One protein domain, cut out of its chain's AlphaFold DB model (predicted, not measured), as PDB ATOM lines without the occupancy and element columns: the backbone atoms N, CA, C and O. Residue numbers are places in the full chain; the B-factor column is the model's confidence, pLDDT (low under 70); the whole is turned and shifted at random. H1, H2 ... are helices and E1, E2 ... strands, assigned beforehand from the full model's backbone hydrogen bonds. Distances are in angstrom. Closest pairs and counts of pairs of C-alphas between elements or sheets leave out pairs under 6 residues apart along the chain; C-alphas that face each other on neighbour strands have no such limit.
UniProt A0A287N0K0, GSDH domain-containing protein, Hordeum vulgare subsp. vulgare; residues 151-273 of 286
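AT A GLANCE: This is residues 151 to 273 of the 286 residues of the protein "GSDH domain-containing protein" of Hordeum vulgare subsp. vulgare (UniProt A0A287N0K0). With little regular structure, two small three-stranded antiparallel sheets sit loosely together, edge strand E4 of the longer E4-E5-E6 coming near E1 and E2 of E1-E2-E3, while the loop of residues 230 to 263 extends past one end. The printed part has 123 residues, 42 of them in named elements: E1 E2 E3 E4 H1 E5 E6, mostly strand. It is loose, radius of gyration of the C-alphas 18.1 A, spanning 60 by 30 by 22 A.

HOW THE PARTS SIT: E5, residues 221 to 229, bends by 57 degrees at residue 226. Its neighbours are E4, residues 207 to 212, with N 211 and O 223 2.9 A apart, and E6, residues 264 to 272, its hairpin partner, with N 224 and O 269 3.0 A apart. E1, residues 151 to 153, E2, residues 160 to 164, and E3, residues 169 to 174, form a meander of two hairpins, each strand the antiparallel neighbour of the one before; N 152 and O 162 are 2.9 A apart, N 161 and O 173 2.8 A. The closest C-alphas of E1 and E4, Ala 152 and Ile 210, are 7.3 A apart. H1, residues 216 to 219, is on neither sheet; it is too short for an O i to N i+4 pair.

IN THESE COORDINATES: E5 measures 24.2 A and E6 24.6 A. E1 begins at C-alpha 151 (-12.394, -43.864, -35.285); E6 ends at C-alpha 272 (-12.098, -57.708, -23.230).

THE WHOLE: The farthest C-alphas, Ser 180 and Gly 247, are 60.7 A apart. Links E3 to E4 and E5 to E6 are long. The printed part has no cut; no printed residue is under 70 in pLDDT.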
ATOM      1  N   MET A 151     -13.583 -43.214 -34.760       93.50
ATOM      2  CA  MET A 151     -12.394 -43.864 -35.285       93.50
ATOM      3  C   MET A 151     -11.308 -43.836 -34.209       93.50
ATOM      4  O   MET A 151     -11.020 -42.779 -33.650       93.50
ATOM      5  N   ALA A 152     -10.692 -44.982 -33.928       93.81
ATOM      6  CA  ALA A 152      -9.552 -45.081 -33.021       93.81
ATOM      7  C   ALA A 152      -8.430 -45.906 -33.667       93.81
ATOM      8  O   ALA A 152      -8.714 -46.958 -34.242       93.81
ATOM      9  N   PRO A 153      -7.162 -45.469 -33.594       93.25
ATOM     10  CA  PRO A 153      -6.055 -46.238 -34.148       93.25
ATOM     11  C   PRO A 153      -5.842 -47.527 -33.355       93.25
ATOM     12  O   PRO A 153      -6.036 -47.566 -32.136       93.25
ATOM     13  N   HIS A 154      -5.402 -48.580 -34.039       91.94
ATOM     14  CA  HIS A 154      -5.018 -49.806 -33.365       91.94
ATOM     15  C   HIS A 154      -3.739 -49.568 -32.522       91.94
ATOM     16  O   HIS A 154      -2.755 -49.034 -33.037       91.94
ATOM     17  N   PRO A 155      -3.696 -49.964 -31.232       86.38
ATOM     18  CA  PRO A 155      -2.574 -49.651 -30.330       86.38
ATOM     19  C   PRO A 155      -1.217 -50.296 -30.658       86.38
ATOM     20  O   PRO A 155      -0.251 -50.069 -29.936       86.38
ATOM     21  N   ASP A 156      -1.132 -51.124 -31.699       84.94
ATOM     22  CA  ASP A 156       0.115 -51.769 -32.145       84.94
ATOM     23  C   ASP A 156       0.918 -50.917 -33.142       84.94
ATOM     24  O   ASP A 156       1.991 -51.335 -33.568       84.94
ATOM     25  N   GLY A 157       0.407 -49.741 -33.527       84.62
ATOM     26  CA  GLY A 157       1.051 -48.860 -34.503       84.62
ATOM     27  C   GLY A 157       0.925 -49.327 -35.956       84.62
ATOM     28  O   GLY A 157       1.584 -48.761 -36.825       84.62
ATOM     29  N   SER A 158       0.098 -50.339 -36.236       89.94
ATOM     30  CA  SER A 158      -0.272 -50.706 -37.606       89.94
ATOM     31  C   SER A 158      -1.202 -49.660 -38.234       89.94
ATOM     32  O   SER A 158      -1.806 -48.843 -37.539       89.94
ATOM     33  N   ASN A 159      -1.394 -49.733 -39.554       92.00
ATOM     34  CA  ASN A 159      -2.385 -48.925 -40.280       92.00
ATOM     35  C   ASN A 159      -3.825 -49.434 -40.088       92.00
ATOM     36  O   ASN A 159      -4.670 -49.265 -40.964       92.00
ATOM     37  N   ARG A 160      -4.116 -50.075 -38.953       94.81
ATOM     38  CA  ARG A 160      -5.452 -50.568 -38.623       94.81
ATOM     39  C   ARG A 160      -6.175 -49.613 -37.705       94.81
ATOM     40  O   ARG A 160      -5.575 -48.975 -36.841       94.81
ATOM     41  N   VAL A 161      -7.486 -49.541 -37.873       95.06
ATOM     42  CA  VAL A 161      -8.351 -48.625 -37.138       95.06
ATOM     43  C   VAL A 161      -9.628 -49.330 -36.720       95.06
ATOM     44  O   VAL A 161     -10.158 -50.172 -37.439       95.06
ATOM     45  N   PHE A 162     -10.129 -48.973 -35.549       95.75
ATOM     46  CA  PHE A 162     -11.451 -49.359 -35.097       95.75
ATOM     47  C   PHE A 162     -12.449 -48.296 -35.532       95.75
ATOM     48  O   PHE A 162     -12.270 -47.124 -35.202       95.75
ATOM     49  N   LEU A 163     -13.484 -48.704 -36.258       95.94
ATOM     50  CA  LEU A 163     -14.566 -47.843 -36.727       95.94
ATOM     51  C   LEU A 163     -15.858 -48.258 -36.043       95.94
ATOM     52  O   LEU A 163     -16.185 -49.440 -36.054       95.94
ATOM     53  N   SER A 164     -16.605 -47.312 -35.480       96.50
ATOM     54  CA  SER A 164     -17.902 -47.608 -34.860       96.50
ATOM     55  C   SER A 164     -19.036 -46.836 -35.520       96.50
ATOM     56  O   SER A 164     -18.873 -45.645 -35.800       96.50
ATOM     57  N   ASN A 165     -20.201 -47.455 -35.688       95.44
ATOM     58  CA  ASN A 165     -21.421 -46.752 -36.094       95.44
ATOM     59  C   ASN A 165     -22.345 -46.460 -34.899       95.44
ATOM     60  O   ASN A 165     -22.153 -46.976 -33.801       95.44
ATOM     61  N   GLN A 166     -23.372 -45.640 -35.136       95.88
ATOM     62  CA  GLN A 166     -24.352 -45.263 -34.113       95.88
ATOM     63  C   GLN A 166     -25.144 -46.469 -33.576       95.88
ATOM     64  O   GLN A 166     -25.477 -46.501 -32.397       95.88
ATOM     65  N   ALA A 167     -25.392 -47.483 -34.413       95.62
ATOM     66  CA  ALA A 167     -26.155 -48.680 -34.050       95.62
ATOM     67  C   ALA A 167     -25.427 -49.637 -33.088       95.62
ATOM     68  O   ALA A 167     -26.040 -50.589 -32.623       95.62
ATOM     69  N   GLY A 168     -24.142 -49.415 -32.792       95.94
ATOM     70  CA  GLY A 168     -23.400 -50.233 -31.828       95.94
ATOM     71  C   GLY A 168     -22.463 -51.277 -32.432       95.94
ATOM     72  O   GLY A 168     -21.926 -52.097 -31.695       95.94
ATOM     73  N   LYS A 169     -22.216 -51.246 -33.744       96.69
ATOM     74  CA  LYS A 169     -21.218 -52.112 -34.382       96.69
ATOM     75  C   LYS A 169     -19.858 -51.441 -34.407       96.69
ATOM     76  O   LYS A 169     -19.752 -50.259 -34.739       96.69
ATOM     77  N   ILE A 170     -18.824 -52.214 -34.093       97.12
ATOM     78  CA  ILE A 170     -17.421 -51.807 -34.155       97.12
ATOM     79  C   ILE A 170     -16.683 -52.771 -35.082       97.12
ATOM     80  O   ILE A 170     -16.688 -53.975 -34.845       97.12
ATOM     81  N   TRP A 171     -16.008 -52.253 -36.104       96.06
ATOM     82  CA  TRP A 171     -15.185 -53.025 -37.040       96.06
ATOM     83  C   TRP A 171     -13.710 -52.690 -36.873       96.06
ATOM     84  O   TRP A 171     -13.361 -51.558 -36.548       96.06
ATOM     85  N   LEU A 172     -12.847 -53.667 -37.142       95.50
ATOM     86  CA  LEU A 172     -11.418 -53.455 -37.337       95.50
ATOM     87  C   LEU A 172     -11.154 -53.368 -38.842       95.50
ATOM     88  O   LEU A 172     -11.457 -54.315 -39.563       95.50
ATOM     89  N   ALA A 173     -10.610 -52.244 -39.297       95.38
ATOM     90  CA  ALA A 173     -10.366 -51.965 -40.705       95.38
ATOM     91  C   ALA A 173      -8.902 -51.644 -40.986       95.38
ATOM     92  O   ALA A 173      -8.255 -50.953 -40.199       95.38
ATOM     93  N   ASP A 174      -8.405 -52.096 -42.134       96.19
ATOM     94  CA  ASP A 174      -7.121 -51.689 -42.691       96.19
ATOM     95  C   ASP A 174      -7.292 -50.391 -43.494       96.19
ATOM     96  O   ASP A 174      -8.160 -50.278 -44.372       96.19
ATOM     97  N   VAL A 175      -6.465 -49.393 -43.177       95.12
ATOM     98  CA  VAL A 175      -6.412 -48.110 -43.884       95.12
ATOM     99  C   VAL A 175      -5.457 -48.244 -45.074       95.12
ATOM    100  O   VAL A 175      -4.312 -48.664 -44.884       95.12
ATOM    101  N   PRO A 176      -5.894 -47.891 -46.297       94.31
ATOM    102  CA  PRO A 176      -5.047 -47.967 -47.482       94.31
ATOM    103  C   PRO A 176      -3.875 -46.981 -47.399       94.31
ATOM    104  O   PRO A 176      -3.935 -45.973 -46.693       94.31
ATOM    105  N   GLU A 177      -2.809 -47.249 -48.155       92.31
ATOM    106  CA  GLU A 177      -1.689 -46.314 -48.260       92.31
ATOM    107  C   GLU A 177      -2.152 -44.964 -48.821       92.31
ATOM    108  O   GLU A 177      -2.989 -44.898 -49.728       92.31
ATOM    109  N   GLN A 178      -1.584 -43.881 -48.294       90.06
ATOM    110  CA  GLN A 178      -1.913 -42.523 -48.711       90.06
ATOM    111  C   GLN A 178      -1.673 -42.333 -50.217       90.06
ATOM    112  O   GLN A 178      -0.574 -42.577 -50.712       90.06
ATOM    113  N   GLY A 179      -2.685 -41.845 -50.939       88.69
ATOM    114  CA  GLY A 179      -2.604 -41.587 -52.376       88.69
ATOM    115  C   GLY A 179      -2.705 -42.835 -53.253       88.69
ATOM    116  O   GLY A 179      -2.531 -42.733 -54.467       88.69
ATOM    117  N   SER A 180      -2.989 -44.003 -52.671       91.44
ATOM    118  CA  SER A 180      -3.204 -45.237 -53.436       91.44
ATOM    119  C   SER A 180      -4.545 -45.262 -54.178       91.44
ATOM    120  O   SER A 180      -4.725 -46.092 -55.070       91.44
ATOM    121  N   GLY A 181      -5.502 -44.397 -53.819       90.19
ATOM    122  CA  GLY A 181      -6.885 -44.489 -54.290       90.19
ATOM    123  C   GLY A 181      -7.636 -45.700 -53.728       90.19
ATOM    124  O   GLY A 181      -8.718 -46.031 -54.218       90.19
ATOM    125  N   GLY A 182      -7.058 -46.392 -52.740       92.62
ATOM    126  CA  GLY A 182      -7.663 -47.539 -52.080       92.62
ATOM    127  C   GLY A 182      -8.830 -47.154 -51.171       92.62
ATOM    128  O   GLY A 182      -9.014 -45.999 -50.785       92.62
ATOM    129  N   THR A 183      -9.615 -48.156 -50.788       93.75
ATOM    130  CA  THR A 183     -10.702 -48.018 -49.814       93.75
ATOM    131  C   THR A 183     -10.375 -48.771 -48.532       93.75
ATOM    132  O   THR A 183      -9.562 -49.692 -48.544       93.75
ATOM    133  N   LEU A 184     -11.045 -48.409 -47.437       94.00
ATOM    134  CA  LEU A 184     -11.045 -49.167 -46.189       94.00
ATOM    135  C   LEU A 184     -11.395 -50.631 -46.463       94.00
ATOM    136  O   LEU A 184     -12.365 -50.916 -47.170       94.00
ATOM    137  N   GLN A 185     -10.614 -51.539 -45.887       94.25
ATOM    138  CA  GLN A 185     -10.841 -52.978 -45.986       94.25
ATOM    139  C   GLN A 185     -11.219 -53.519 -44.612       94.25
ATOM    140  O   GLN A 185     -10.465 -53.374 -43.657       94.25
ATOM    141  N   PHE A 186     -12.401 -54.113 -44.506       94.00
ATOM    142  CA  PHE A 186     -12.880 -54.793 -43.306       94.00
ATOM    143  C   PHE A 186     -14.007 -55.756 -43.683       94.00
ATOM    144  O   PHE A 186     -14.610 -55.637 -44.750       94.00
ATOM    145  N   ASP A 187     -14.286 -56.710 -42.801       93.44
ATOM    146  CA  ASP A 187     -15.407 -57.630 -42.954       93.44
ATOM    147  C   ASP A 187     -16.676 -57.008 -42.356       93.44
ATOM    148  O   ASP A 187     -16.844 -56.945 -41.140       93.44
ATOM    149  N   GLU A 188     -17.567 -56.512 -43.214       90.31
ATOM    150  CA  GLU A 188     -18.813 -55.868 -42.783       90.31
ATOM    151  C   GLU A 188     -19.745 -56.834 -42.032       90.31
ATOM    152  O   GLU A 188     -20.434 -56.420 -41.095       90.31
ATOM    153  N   ALA A 189     -19.737 -58.119 -42.407       92.94
ATOM    154  CA  ALA A 189     -20.598 -59.140 -41.820       92.94
ATOM    155  C   ALA A 189     -20.110 -59.599 -40.438       92.94
ATOM    156  O   ALA A 189     -20.924 -60.035 -39.626       92.94
ATOM    157  N   ASN A 190     -18.809 -59.476 -40.168       93.19
ATOM    158  CA  ASN A 190     -18.182 -59.912 -38.923       93.19
ATOM    159  C   ASN A 190     -17.541 -58.719 -38.190       93.19
ATOM    160  O   ASN A 190     -16.325 -58.517 -38.278       93.19
ATOM    161  N   PRO A 191     -18.336 -57.908 -37.463       95.44
ATOM    162  CA  PRO A 191     -17.789 -56.839 -36.637       95.44
ATOM    163  C   PRO A 191     -16.863 -57.400 -35.550       95.44
ATOM    164  O   PRO A 191     -17.037 -58.512 -35.054       95.44
ATOM    165  N   PHE A 192     -15.889 -56.589 -35.142       95.00
ATOM    166  CA  PHE A 192     -15.022 -56.875 -34.001       95.00
ATOM    167  C   PHE A 192     -15.820 -56.965 -32.692       95.00
ATOM    168  O   PHE A 192     -15.519 -57.797 -31.838       95.00
ATOM    169  N   LEU A 193     -16.829 -56.106 -32.540       95.94
ATOM    170  CA  LEU A 193     -17.774 -56.126 -31.429       95.94
ATOM    171  C   LEU A 193     -19.141 -55.650 -31.931       95.94
ATOM    172  O   LEU A 193     -19.224 -54.619 -32.602       95.94
ATOM    173  N   ASP A 194     -20.192 -56.402 -31.609       96.38
ATOM    174  CA  ASP A 194     -21.577 -56.062 -31.939       96.38
ATOM    175  C   ASP A 194     -22.370 -55.822 -30.651       96.38
ATOM    176  O   ASP A 194     -22.528 -56.733 -29.840       96.38
ATOM    177  N   LEU A 195     -22.812 -54.581 -30.450       95.31
ATOM    178  CA  LEU A 195     -23.595 -54.149 -29.294       95.31
ATOM    179  C   LEU A 195     -25.019 -53.743 -29.683       95.31
ATOM    180  O   LEU A 195     -25.674 -53.056 -28.903       95.31
ATOM    181  N   THR A 196     -25.519 -54.130 -30.862       94.88
ATOM    182  CA  THR A 196     -26.861 -53.715 -31.318       94.88
ATOM    183  C   THR A 196     -27.983 -54.089 -30.352       94.88
ATOM    184  O   THR A 196     -28.997 -53.402 -30.319       94.88
ATOM    185  N   ASP A 197     -27.799 -55.145 -29.556       92.94
ATOM    186  CA  ASP A 197     -28.787 -55.600 -28.570       92.94
ATOM    187  C   ASP A 197     -28.715 -54.823 -27.240       92.94
ATOM    188  O   ASP A 197     -29.645 -54.868 -26.436       92.94
ATOM    189  N   GLU A 198     -27.613 -54.112 -26.983       92.38
ATOM    190  CA  GLU A 198     -27.425 -53.303 -25.771       92.38
ATOM    191  C   GLU A 198     -27.630 -51.806 -26.017       92.38
ATOM    192  O   GLU A 198     -28.058 -51.067 -25.122       92.38
ATOM    193  N   VAL A 199     -27.289 -51.359 -27.224       95.06
ATOM    194  CA  VAL A 199     -27.333 -49.963 -27.635       95.06
ATOM    195  C   VAL A 199     -28.760 -49.584 -27.999       95.06
ATOM    196  O   VAL A 199     -29.354 -50.112 -28.933       95.06
ATOM    197  N   HIS A 200     -29.294 -48.595 -27.294       95.19
ATOM    198  CA  HIS A 200     -30.529 -47.950 -27.691       95.19
ATOM    199  C   HIS A 200     -30.240 -46.964 -28.828       95.19
ATOM    200  O   HIS A 200     -29.568 -45.950 -28.633       95.19
ATOM    201  N   LEU A 201     -30.732 -47.297 -30.020       94.56
ATOM    202  CA  LEU A 201     -30.560 -46.511 -31.235       94.56
ATOM    203  C   LEU A 201     -31.777 -45.612 -31.482       94.56
ATOM    204  O   LEU A 201     -32.892 -46.104 -31.639       94.56
ATOM    205  N   ASP A 202     -31.529 -44.312 -31.606       91.56
ATOM    206  CA  ASP A 202     -32.488 -43.299 -32.065       91.56
ATOM    207  C   ASP A 202     -31.706 -42.184 -32.795       91.56
ATOM    208  O   ASP A 202     -30.487 -42.252 -32.929       91.56
ATOM    209  N   SER A 203     -32.374 -41.140 -33.268       89.06
ATOM    210  CA  SER A 203     -31.776 -39.969 -33.915       89.06
ATOM    211  C   SER A 203     -30.631 -39.337 -33.109       89.06
ATOM    212  O   SER A 203     -29.595 -39.012 -33.689       89.06
ATOM    213  N   GLU A 204     -30.781 -39.225 -31.787       89.25
ATOM    214  CA  GLU A 204     -29.775 -38.654 -30.876       89.25
ATOM    215  C   GLU A 204     -29.069 -39.705 -30.004       89.25
ATOM    216  O   GLU A 204     -28.102 -39.385 -29.311       89.25
ATOM    217  N   PHE A 205     -29.533 -40.958 -30.035       94.00
ATOM    218  CA  PHE A 205     -29.026 -42.037 -29.190       94.00
ATOM    219  C   PHE A 205     -28.253 -43.081 -29.982       94.00
ATOM    220  O   PHE A 205     -28.518 -43.339 -31.155       94.00
ATOM    221  N   GLY A 206     -27.275 -43.692 -29.328       95.44
ATOM    222  CA  GLY A 206     -26.530 -44.802 -29.895       95.44
ATOM    223  C   GLY A 206     -25.207 -45.024 -29.184       95.44
ATOM    224  O   GLY A 206     -25.001 -44.598 -28.045       95.44
ATOM    225  N   LEU A 207     -24.282 -45.679 -29.875       96.31
ATOM    226  CA  LEU A 207     -22.889 -45.729 -29.455       96.31
ATOM    227  C   LEU A 207     -22.273 -44.341 -29.612       96.31
ATOM    228  O   LEU A 207     -22.345 -43.745 -30.680       96.31
ATOM    229  N   MET A 208     -21.651 -43.845 -28.546       95.06
ATOM    230  CA  MET A 208     -21.115 -42.489 -28.465       95.06
ATOM    231  C   MET A 208     -19.597 -42.452 -28.618       95.06
ATOM    232  O   MET A 208     -19.083 -41.555 -29.277       95.06
ATOM    233  N   GLY A 209     -18.864 -43.410 -28.046       94.81
ATOM    234  CA  GLY A 209     -17.403 -43.369 -28.047       94.81
ATOM    235  C   GLY A 209     -16.740 -44.700 -27.721       94.81
ATOM    236  O   GLY A 209     -17.338 -45.591 -27.121       94.81
ATOM    237  N   ILE A 210     -15.469 -44.812 -28.112       95.25
ATOM    238  CA  ILE A 210     -14.608 -45.964 -27.832       95.25
ATOM    239  C   ILE A 210     -13.258 -45.491 -27.292       95.25
ATOM    240  O   ILE A 210     -12.702 -44.499 -27.764       95.25
ATOM    241  N   ALA A 211     -12.714 -46.212 -26.316       94.56
ATOM    242  CA  ALA A 211     -11.386 -45.961 -25.775       94.56
ATOM    243  C   ALA A 211     -10.675 -47.279 -25.464       94.56
ATOM    244  O   ALA A 211     -11.215 -48.159 -24.798       94.56
ATOM    245  N   PHE A 212      -9.432 -47.403 -25.912       93.62
ATOM    246  CA  PHE A 212      -8.603 -48.569 -25.626       93.62
ATOM    247  C   PHE A 212      -7.762 -48.323 -24.381       93.62
ATOM    248  O   PHE A 212      -7.216 -47.235 -24.186       93.62
ATOM    249  N   HIS A 213      -7.624 -49.341 -23.532       94.06
ATOM    250  CA  HIS A 213      -6.695 -49.262 -22.413       94.06
ATOM    251  C   HIS A 213      -5.272 -49.000 -22.951       94.06
ATOM    252  O   HIS A 213      -4.882 -49.634 -23.932       94.06
ATOM    253  N   PRO A 214      -4.422 -48.188 -22.290       91.94
ATOM    254  CA  PRO A 214      -3.043 -47.934 -22.749       91.94
ATOM    255  C   PRO A 214      -2.175 -49.193 -22.922       91.94
ATOM    256  O   PRO A 214      -1.121 -49.164 -23.544       91.94
ATOM    257  N   LYS A 215      -2.623 -50.312 -22.345       90.94
ATOM    258  CA  LYS A 215      -2.008 -51.643 -22.425       90.94
ATOM    259  C   LYS A 215      -2.864 -52.658 -23.195       90.94
ATOM    260  O   LYS A 215      -2.726 -53.855 -22.951       90.94
ATOM    261  N   PHE A 216      -3.744 -52.201 -24.088       90.69
ATOM    262  CA  PHE A 216      -4.671 -53.045 -24.851       90.69
ATOM    263  C   PHE A 216      -3.968 -54.206 -25.559       90.69
ATOM    264  O   PHE A 216      -4.434 -55.334 -25.478       90.69
ATOM    265  N   ALA A 217      -2.783 -53.971 -26.132       87.69
ATOM    266  CA  ALA A 217      -1.971 -55.019 -26.759       87.69
ATOM    267  C   ALA A 217      -1.554 -56.161 -25.805       87.69
ATOM    268  O   ALA A 217      -1.114 -57.205 -26.262       87.69
ATOM    269  N   THR A 218      -1.672 -55.974 -24.487       89.81
ATOM    270  CA  THR A 218      -1.345 -56.997 -23.477       89.81
ATOM    271  C   THR A 218      -2.561 -57.512 -22.716       89.81
ATOM    272  O   THR A 218      -2.556 -58.658 -22.288       89.81
ATOM    273  N   ASN A 219      -3.591 -56.682 -22.517       91.81
ATOM    274  CA  ASN A 219      -4.739 -57.030 -21.677       91.81
ATOM    275  C   ASN A 219      -6.073 -57.098 -22.427       91.81
ATOM    276  O   ASN A 219      -7.062 -57.508 -21.834       91.81
ATOM    277  N   GLY A 220      -6.120 -56.675 -23.692       92.19
ATOM    278  CA  GLY A 220      -7.325 -56.697 -24.519       92.19
ATOM    279  C   GLY A 220      -8.455 -55.783 -24.045       92.19
ATOM    280  O   GLY A 220      -9.557 -55.892 -24.570       92.19
ATOM    281  N   ARG A 221      -8.226 -54.894 -23.070       95.00
ATOM    282  CA  ARG A 221      -9.290 -54.088 -22.449       95.00
ATOM    283  C   ARG A 221      -9.651 -52.867 -23.285       95.00
ATOM    284  O   ARG A 221      -8.791 -52.027 -23.569       95.00
ATOM    285  N   LEU A 222     -10.929 -52.728 -23.601       95.19
ATOM    286  CA  LEU A 222     -11.507 -51.547 -24.231       95.19
ATOM    287  C   LEU A 222     -12.759 -51.096 -23.476       95.19
ATOM    288  O   LEU A 222     -13.383 -51.875 -22.763       95.19
ATOM    289  N   PHE A 223     -13.117 -49.834 -23.650       96.00
ATOM    290  CA  PHE A 223     -14.262 -49.200 -23.016       96.00
ATOM    291  C   PHE A 223     -15.131 -48.577 -24.099       96.00
ATOM    292  O   PHE A 223     -14.612 -47.897 -24.988       96.00
ATOM    293  N   VAL A 224     -16.437 -48.805 -24.022       96.19
ATOM    294  CA  VAL A 224     -17.411 -48.265 -24.977       96.19
ATOM    295  C   VAL A 224     -18.449 -47.466 -24.207       96.19
ATOM    296  O   VAL A 224     -18.996 -47.962 -23.222       96.19
ATOM    297  N   SER A 225     -18.704 -46.233 -24.647       95.88
ATOM    298  CA  SER A 225     -19.799 -45.409 -24.141       95.88
ATOM    299  C   SER A 225     -20.988 -45.454 -25.093       95.88
ATOM    300  O   SER A 225     -20.822 -45.303 -26.305       95.88
ATOM    301  N   TYR A 226     -22.186 -45.675 -24.559       95.56
ATOM    302  CA  TYR A 226     -23.411 -45.781 -25.351       95.56
ATOM    303  C   TYR A 226     -24.657 -45.420 -24.547       95.56
ATOM    304  O   TYR A 226     -24.661 -45.467 -23.314       95.56
ATOM    305  N   ASN A 227     -25.720 -45.064 -25.265       95.44
ATOM    306  CA  ASN A 227     -27.063 -44.983 -24.716       95.44
ATOM    307  C   ASN A 227     -27.674 -46.380 -24.637       95.44
ATOM    308  O   ASN A 227     -27.588 -47.151 -25.589       95.44
ATOM    309  N   CYS A 228     -28.331 -46.688 -23.530       94.44
ATOM    310  CA  CYS A 228     -29.089 -47.917 -23.350       94.44
ATOM    311  C   CYS A 228     -30.500 -47.598 -22.849       94.44
ATOM    312  O   CYS A 228     -30.752 -46.508 -22.328       94.44
ATOM    313  N   ASP A 229     -31.413 -48.557 -22.986       93.00
ATOM    314  CA  ASP A 229     -32.787 -48.472 -22.492       93.00
ATOM    315  C   ASP A 229     -32.994 -49.470 -21.351       93.00
ATOM    316  O   ASP A 229     -32.894 -50.686 -21.529       93.00
ATOM    317  N   ARG A 230     -33.319 -48.955 -20.164       89.62
ATOM    318  CA  ARG A 230     -33.573 -49.746 -18.954       89.62
ATOM    319  C   ARG A 230     -34.771 -50.687 -19.080       89.62
ATOM    320  O   ARG A 230     -34.853 -51.662 -18.335       89.62
ATOM    321  N   THR A 231     -35.697 -50.419 -19.997       88.00
ATOM    322  CA  THR A 231     -36.821 -51.326 -20.279       88.00
ATOM    323  C   THR A 231     -36.405 -52.527 -21.127       88.00
ATOM    324  O   THR A 231     -37.048 -53.571 -21.043       88.00
ATOM    325  N   GLN A 232     -35.318 -52.402 -21.893       87.00
ATOM    326  CA  GLN A 232     -34.793 -53.454 -22.769       87.00
ATOM    327  C   GLN A 232     -33.680 -54.254 -22.085       87.00
ATOM    328  O   GLN A 232     -33.641 -55.476 -22.196       87.00
ATOM    329  N   SER A 233     -32.810 -53.579 -21.329       83.50
ATOM    330  CA  SER A 233     -31.691 -54.203 -20.627       83.50
ATOM    331  C   SER A 233     -31.692 -53.841 -19.141       83.50
ATOM    332  O   SER A 233     -31.529 -52.669 -18.793       83.50
ATOM    333  N   PRO A 234     -31.789 -54.818 -18.220       79.94
ATOM    334  CA  PRO A 234     -31.697 -54.548 -16.784       79.94
ATOM    335  C   PRO A 234     -30.295 -54.080 -16.359       79.94
ATOM    336  O   PRO A 234     -30.151 -53.465 -15.304       79.94
ATOM    337  N   ASN A 235     -29.273 -54.338 -17.185       80.75
ATOM    338  CA  ASN A 235     -27.905 -53.863 -16.973       80.75
ATOM    339  C   ASN A 235     -27.743 -52.379 -17.330       80.75
ATOM    340  O   ASN A 235     -26.742 -51.764 -16.963       80.75
ATOM    341  N   CYS A 236     -28.733 -51.787 -18.006       88.00
ATOM    342  CA  CYS A 236     -28.794 -50.358 -18.252       88.00
ATOM    343  C   CYS A 236     -29.160 -49.615 -16.960       88.00
ATOM    344  O   CYS A 236     -30.322 -49.308 -16.670       88.00
ATOM    345  N   ALA A 237     -28.143 -49.365 -16.142       80.94
ATOM    346  CA  ALA A 237     -28.280 -48.716 -14.852       80.94
ATOM    347  C   ALA A 237     -27.350 -47.505 -14.760       80.94
ATOM    348  O   ALA A 237     -26.145 -47.594 -14.980       80.94
ATOM    349  N   GLY A 238     -27.928 -46.370 -14.379       80.44
ATOM    350  CA  GLY A 238     -27.223 -45.121 -14.144       80.44
ATOM    351  C   GLY A 238     -27.905 -44.331 -13.035       80.44
ATOM    352  O   GLY A 238     -29.026 -44.642 -12.615       80.44
ATOM    353  N   ARG A 239     -27.215 -43.313 -12.517       83.06
ATOM    354  CA  ARG A 239     -27.813 -42.398 -11.543       83.06
ATOM    355  C   ARG A 239     -28.672 -41.373 -12.272       83.06
ATOM    356  O   ARG A 239     -28.158 -40.527 -12.993       83.06
ATOM    357  N   CYS A 240     -29.969 -41.406 -11.998       85.12
ATOM    358  CA  CYS A 240     -30.889 -40.337 -12.356       85.12
ATOM    359  C   CYS A 240     -30.437 -38.979 -11.810       85.12
ATOM    360  O   CYS A 240     -30.096 -38.885 -10.630       85.12
ATOM    361  N   SER A 241     -30.552 -37.914 -12.606       86.56
ATOM    362  CA  SER A 241     -30.361 -36.538 -12.119       86.56
ATOM    363  C   SER A 241     -31.372 -36.171 -11.026       86.56
ATOM    364  O   SER A 241     -31.003 -35.587 -10.013       86.56
ATOM    365  N   CYS A 242     -32.638 -36.569 -11.192       87.19
ATOM    366  CA  CYS A 242     -33.628 -36.561 -10.116       87.19
ATOM    367  C   CYS A 242     -33.412 -37.799  -9.240       87.19
ATOM    368  O   CYS A 242     -33.620 -38.916  -9.698       87.19
ATOM    369  N   ASN A 243     -32.968 -37.634  -7.999       88.31
ATOM    370  CA  ASN A 243     -32.813 -38.739  -7.053       88.31
ATOM    371  C   ASN A 243     -32.967 -38.251  -5.602       88.31
ATOM    372  O   ASN A 243     -33.091 -37.049  -5.343       88.31
ATOM    373  N   SER A 244     -32.933 -39.188  -4.651       88.88
ATOM    374  CA  SER A 244     -33.097 -38.915  -3.218       88.88
ATOM    375  C   SER A 244     -32.089 -37.914  -2.653       88.88
ATOM    376  O   SER A 244     -32.438 -37.159  -1.750       88.88
ATOM    377  N   ASP A 245     -30.868 -37.868  -3.187       90.12
ATOM    378  CA  ASP A 245     -29.791 -37.020  -2.663       90.12
ATOM    379  C   ASP A 245     -30.037 -35.540  -2.969       90.12
ATOM    380  O   ASP A 245     -29.562 -34.665  -2.250       90.12
ATOM    381  N   VAL A 246     -30.821 -35.260  -4.013       91.38
ATOM    382  CA  VAL A 246     -31.284 -33.911  -4.374       91.38
ATOM    383  C   VAL A 246     -32.743 -33.669  -3.971       91.38
ATOM    384  O   VAL A 246     -33.361 -32.709  -4.426       91.38
ATOM    385  N   GLY A 247     -33.318 -34.535  -3.126       91.50
ATOM    386  CA  GLY A 247     -34.696 -34.404  -2.642       91.50
ATOM    387  C   GLY A 247     -35.763 -34.579  -3.729       91.50
ATOM    388  O   GLY A 247     -36.869 -34.058  -3.585       91.50
ATOM    389  N   CYS A 248     -35.444 -35.292  -4.811       91.06
ATOM    390  CA  CYS A 248     -36.335 -35.507  -5.947       91.06
ATOM    391  C   CYS A 248     -36.764 -36.980  -6.033       91.06
ATOM    392  O   CYS A 248     -35.929 -37.881  -5.982       91.06
ATOM    393  N   ASP A 249     -38.070 -37.228  -6.165       87.25
ATOM    394  CA  ASP A 249     -38.640 -38.570  -6.345       87.25
ATOM    395  C   ASP A 249     -39.006 -38.777  -7.825       87.25
ATOM    396  O   ASP A 249     -39.981 -38.176  -8.289       87.25
ATOM    397  N   PRO A 250     -38.263 -39.621  -8.569       83.44
ATOM    398  CA  PRO A 250     -38.521 -39.876  -9.987       83.44
ATOM    399  C   PRO A 250     -39.929 -40.402 -10.257       83.44
ATOM    400  O   PRO A 250     -40.486 -40.132 -11.313       83.44
ATOM    401  N   SER A 251     -40.529 -41.112  -9.298       83.31
ATOM    402  CA  SER A 251     -41.864 -41.708  -9.432       83.31
ATOM    403  C   SER A 251     -42.974 -40.656  -9.490       83.31
ATOM    404  O   SER A 251     -44.096 -40.958  -9.890       83.31
ATOM    405  N   LYS A 252     -42.677 -39.422  -9.064       87.88
ATOM    406  CA  LYS A 252     -43.596 -38.278  -9.129       87.88
ATOM    407  C   LYS A 252     -43.475 -37.493 -10.432       87.88
ATOM    408  O   LYS A 252     -44.259 -36.571 -10.650       87.88
ATOM    409  N   LEU A 253     -42.493 -37.818 -11.270       86.12
ATOM    410  CA  LEU A 253     -42.342 -37.213 -12.583       86.12
ATOM    411  C   LEU A 253     -43.231 -37.955 -13.588       86.12
ATOM    412  O   LEU A 253     -43.326 -39.181 -13.572       86.12
ATOM    413  N   GLY A 254     -43.905 -37.196 -14.451       85.31
ATOM    414  CA  GLY A 254     -44.650 -37.757 -15.576       85.31
ATOM    415  C   GLY A 254     -43.717 -38.275 -16.672       85.31
ATOM    416  O   GLY A 254     -42.504 -38.086 -16.623       85.31
ATOM    417  N   THR A 255     -44.295 -38.913 -17.685       85.88
ATOM    418  CA  THR A 255     -43.561 -39.282 -18.900       85.88
ATOM    419  C   THR A 255     -43.325 -38.060 -19.779       85.88
ATOM    420  O   THR A 255     -44.241 -37.253 -19.949       85.88
ATOM    421  N   ASP A 256     -42.155 -37.978 -20.401       80.44
ATOM    422  CA  ASP A 256     -41.851 -36.993 -21.443       80.44
ATOM    423  C   ASP A 256     -41.777 -37.712 -22.794       80.44
ATOM    424  O   ASP A 256     -41.046 -38.689 -22.933       80.44
ATOM    425  N   ASN A 257     -42.602 -37.305 -23.761       80.75
ATOM    426  CA  ASN A 257     -42.744 -37.968 -25.067       80.75
ATOM    427  C   ASN A 257     -42.898 -39.507 -25.003       80.75
ATOM    428  O   ASN A 257     -42.425 -40.233 -25.872       80.75
ATOM    429  N   GLY A 258     -43.572 -40.018 -23.967       80.44
ATOM    430  CA  GLY A 258     -43.785 -41.456 -23.759       80.44
ATOM    431  C   GLY A 258     -42.624 -42.195 -23.084       80.44
ATOM    432  O   GLY A 258     -42.804 -43.350 -22.704       80.44
ATOM    433  N   ALA A 259     -41.482 -41.540 -22.861       84.25
ATOM    434  CA  ALA A 259     -40.375 -42.095 -22.096       84.25
ATOM    435  C   ALA A 259     -40.596 -41.911 -20.590       84.25
ATOM    436  O   ALA A 259     -41.035 -40.852 -20.123       84.25
ATOM    437  N   GLN A 260     -40.276 -42.943 -19.810       87.25
ATOM    438  CA  GLN A 260     -40.283 -42.838 -18.353       87.25
ATOM    439  C   GLN A 260     -39.071 -42.031 -17.861       87.25
ATOM    440  O   GLN A 260     -37.994 -42.098 -18.466       87.25
ATOM    441  N   PRO A 261     -39.197 -41.300 -16.738       86.94
ATOM    442  CA  PRO A 261     -38.057 -40.666 -16.092       86.94
ATOM    443  C   PRO A 261     -36.914 -41.668 -15.911       86.94
ATOM    444  O   PRO A 261     -37.101 -42.739 -15.333       86.94
ATOM    445  N   CYS A 262     -35.727 -41.314 -16.409       86.69
ATOM    446  CA  CYS A 262     -34.528 -42.156 -16.365       86.69
ATOM    447  C   CYS A 262     -34.591 -43.485 -17.127       86.69
ATOM    448  O   CYS A 262     -33.802 -44.385 -16.826       86.69
ATOM    449  N   GLN A 263     -35.490 -43.624 -18.100       89.56
ATOM    450  CA  GLN A 263     -35.538 -44.805 -18.958       89.56
ATOM    451  C   GLN A 263     -34.220 -45.017 -19.713       89.56
ATOM    452  O   GLN A 263     -33.663 -46.112 -19.681       89.56
ATOM    453  N   TYR A 264     -33.709 -43.959 -20.342       91.44
ATOM    454  CA  TYR A 264     -32.461 -44.006 -21.096       91.44
ATOM    455  C   TYR A 264     -31.286 -43.563 -20.233       91.44
ATOM    456  O   TYR A 264     -31.385 -42.586 -19.486       91.44
ATOM    457  N   GLN A 265     -30.170 -44.279 -20.333       91.69
ATOM    458  CA  GLN A 265     -28.944 -43.976 -19.593       91.69
ATOM    459  C   GLN A 265     -27.749 -43.950 -20.532       91.69
ATOM    460  O   GLN A 265     -27.701 -44.702 -21.502       91.69
ATOM    461  N   VAL A 266     -26.769 -43.105 -20.215       92.38
ATOM    462  CA  VAL A 266     -25.426 -43.202 -20.793       92.38
ATOM    463  C   VAL A 266     -24.608 -44.112 -19.889       92.38
ATOM    464  O   VAL A 266     -24.447 -43.824 -18.702       92.38
ATOM    465  N   VAL A 267     -24.084 -45.195 -20.449       92.12
ATOM    466  CA  VAL A 267     -23.244 -46.159 -19.734       92.12
ATOM    467  C   VAL A 267     -21.867 -46.238 -20.373       92.12
ATOM    468  O   VAL A 267     -21.701 -45.967 -21.561       92.12
ATOM    469  N   VAL A 268     -20.870 -46.591 -19.562       94.44
ATOM    470  CA  VAL A 268     -19.522 -46.931 -20.021       94.44
ATOM    471  C   VAL A 268     -19.247 -48.358 -19.583       94.44
ATOM    472  O   VAL A 268     -19.121 -48.617 -18.385       94.44
ATOM    473  N   SER A 269     -19.149 -49.261 -20.550       93.44
ATOM    474  CA  SER A 269     -18.928 -50.685 -20.297       93.44
ATOM    475  C   SER A 269     -17.524 -51.087 -20.726       93.44
ATOM    476  O   SER A 269     -17.005 -50.622 -21.745       93.44
ATOM    477  N   GLU A 270     -16.901 -51.944 -19.923       95.19
ATOM    478  CA  GLU A 270     -15.608 -52.546 -20.224       95.19
ATOM    479  C   GLU A 270     -15.804 -53.866 -20.972       95.19
ATOM    480  O   GLU A 270     -16.537 -54.742 -20.518       95.19
ATOM    481  N   TYR A 271     -15.078 -54.029 -22.072       94.31
ATOM    482  CA  TYR A 271     -15.009 -55.261 -22.845       94.31
ATOM    483  C   TYR A 271     -13.566 -55.759 -22.901       94.31
ATOM    484  O   TYR A 271     -12.610 -54.992 -22.768       94.31
ATOM    485  N   SER A 272     -13.404 -57.065 -23.102       93.00
ATOM    486  CA  SER A 272     -12.098 -57.708 -23.230       93.00
ATOM    487  C   SER A 272     -12.022 -58.494 -24.533       93.00
ATOM    488  O   SER A 272     -12.790 -59.428 -24.753       93.00
ATOM    489  N   ALA A 273     -11.072 -58.131 -25.385       88.06
ATOM    490  CA  ALA A 273     -10.752 -58.859 -26.600       88.06
ATOM    491  C   ALA A 273      -9.752 -59.984 -26.305       88.06
ATOM    492  O   ALA A 273      -8.798 -59.802 -25.544       88.06
TER     493      ALA A 273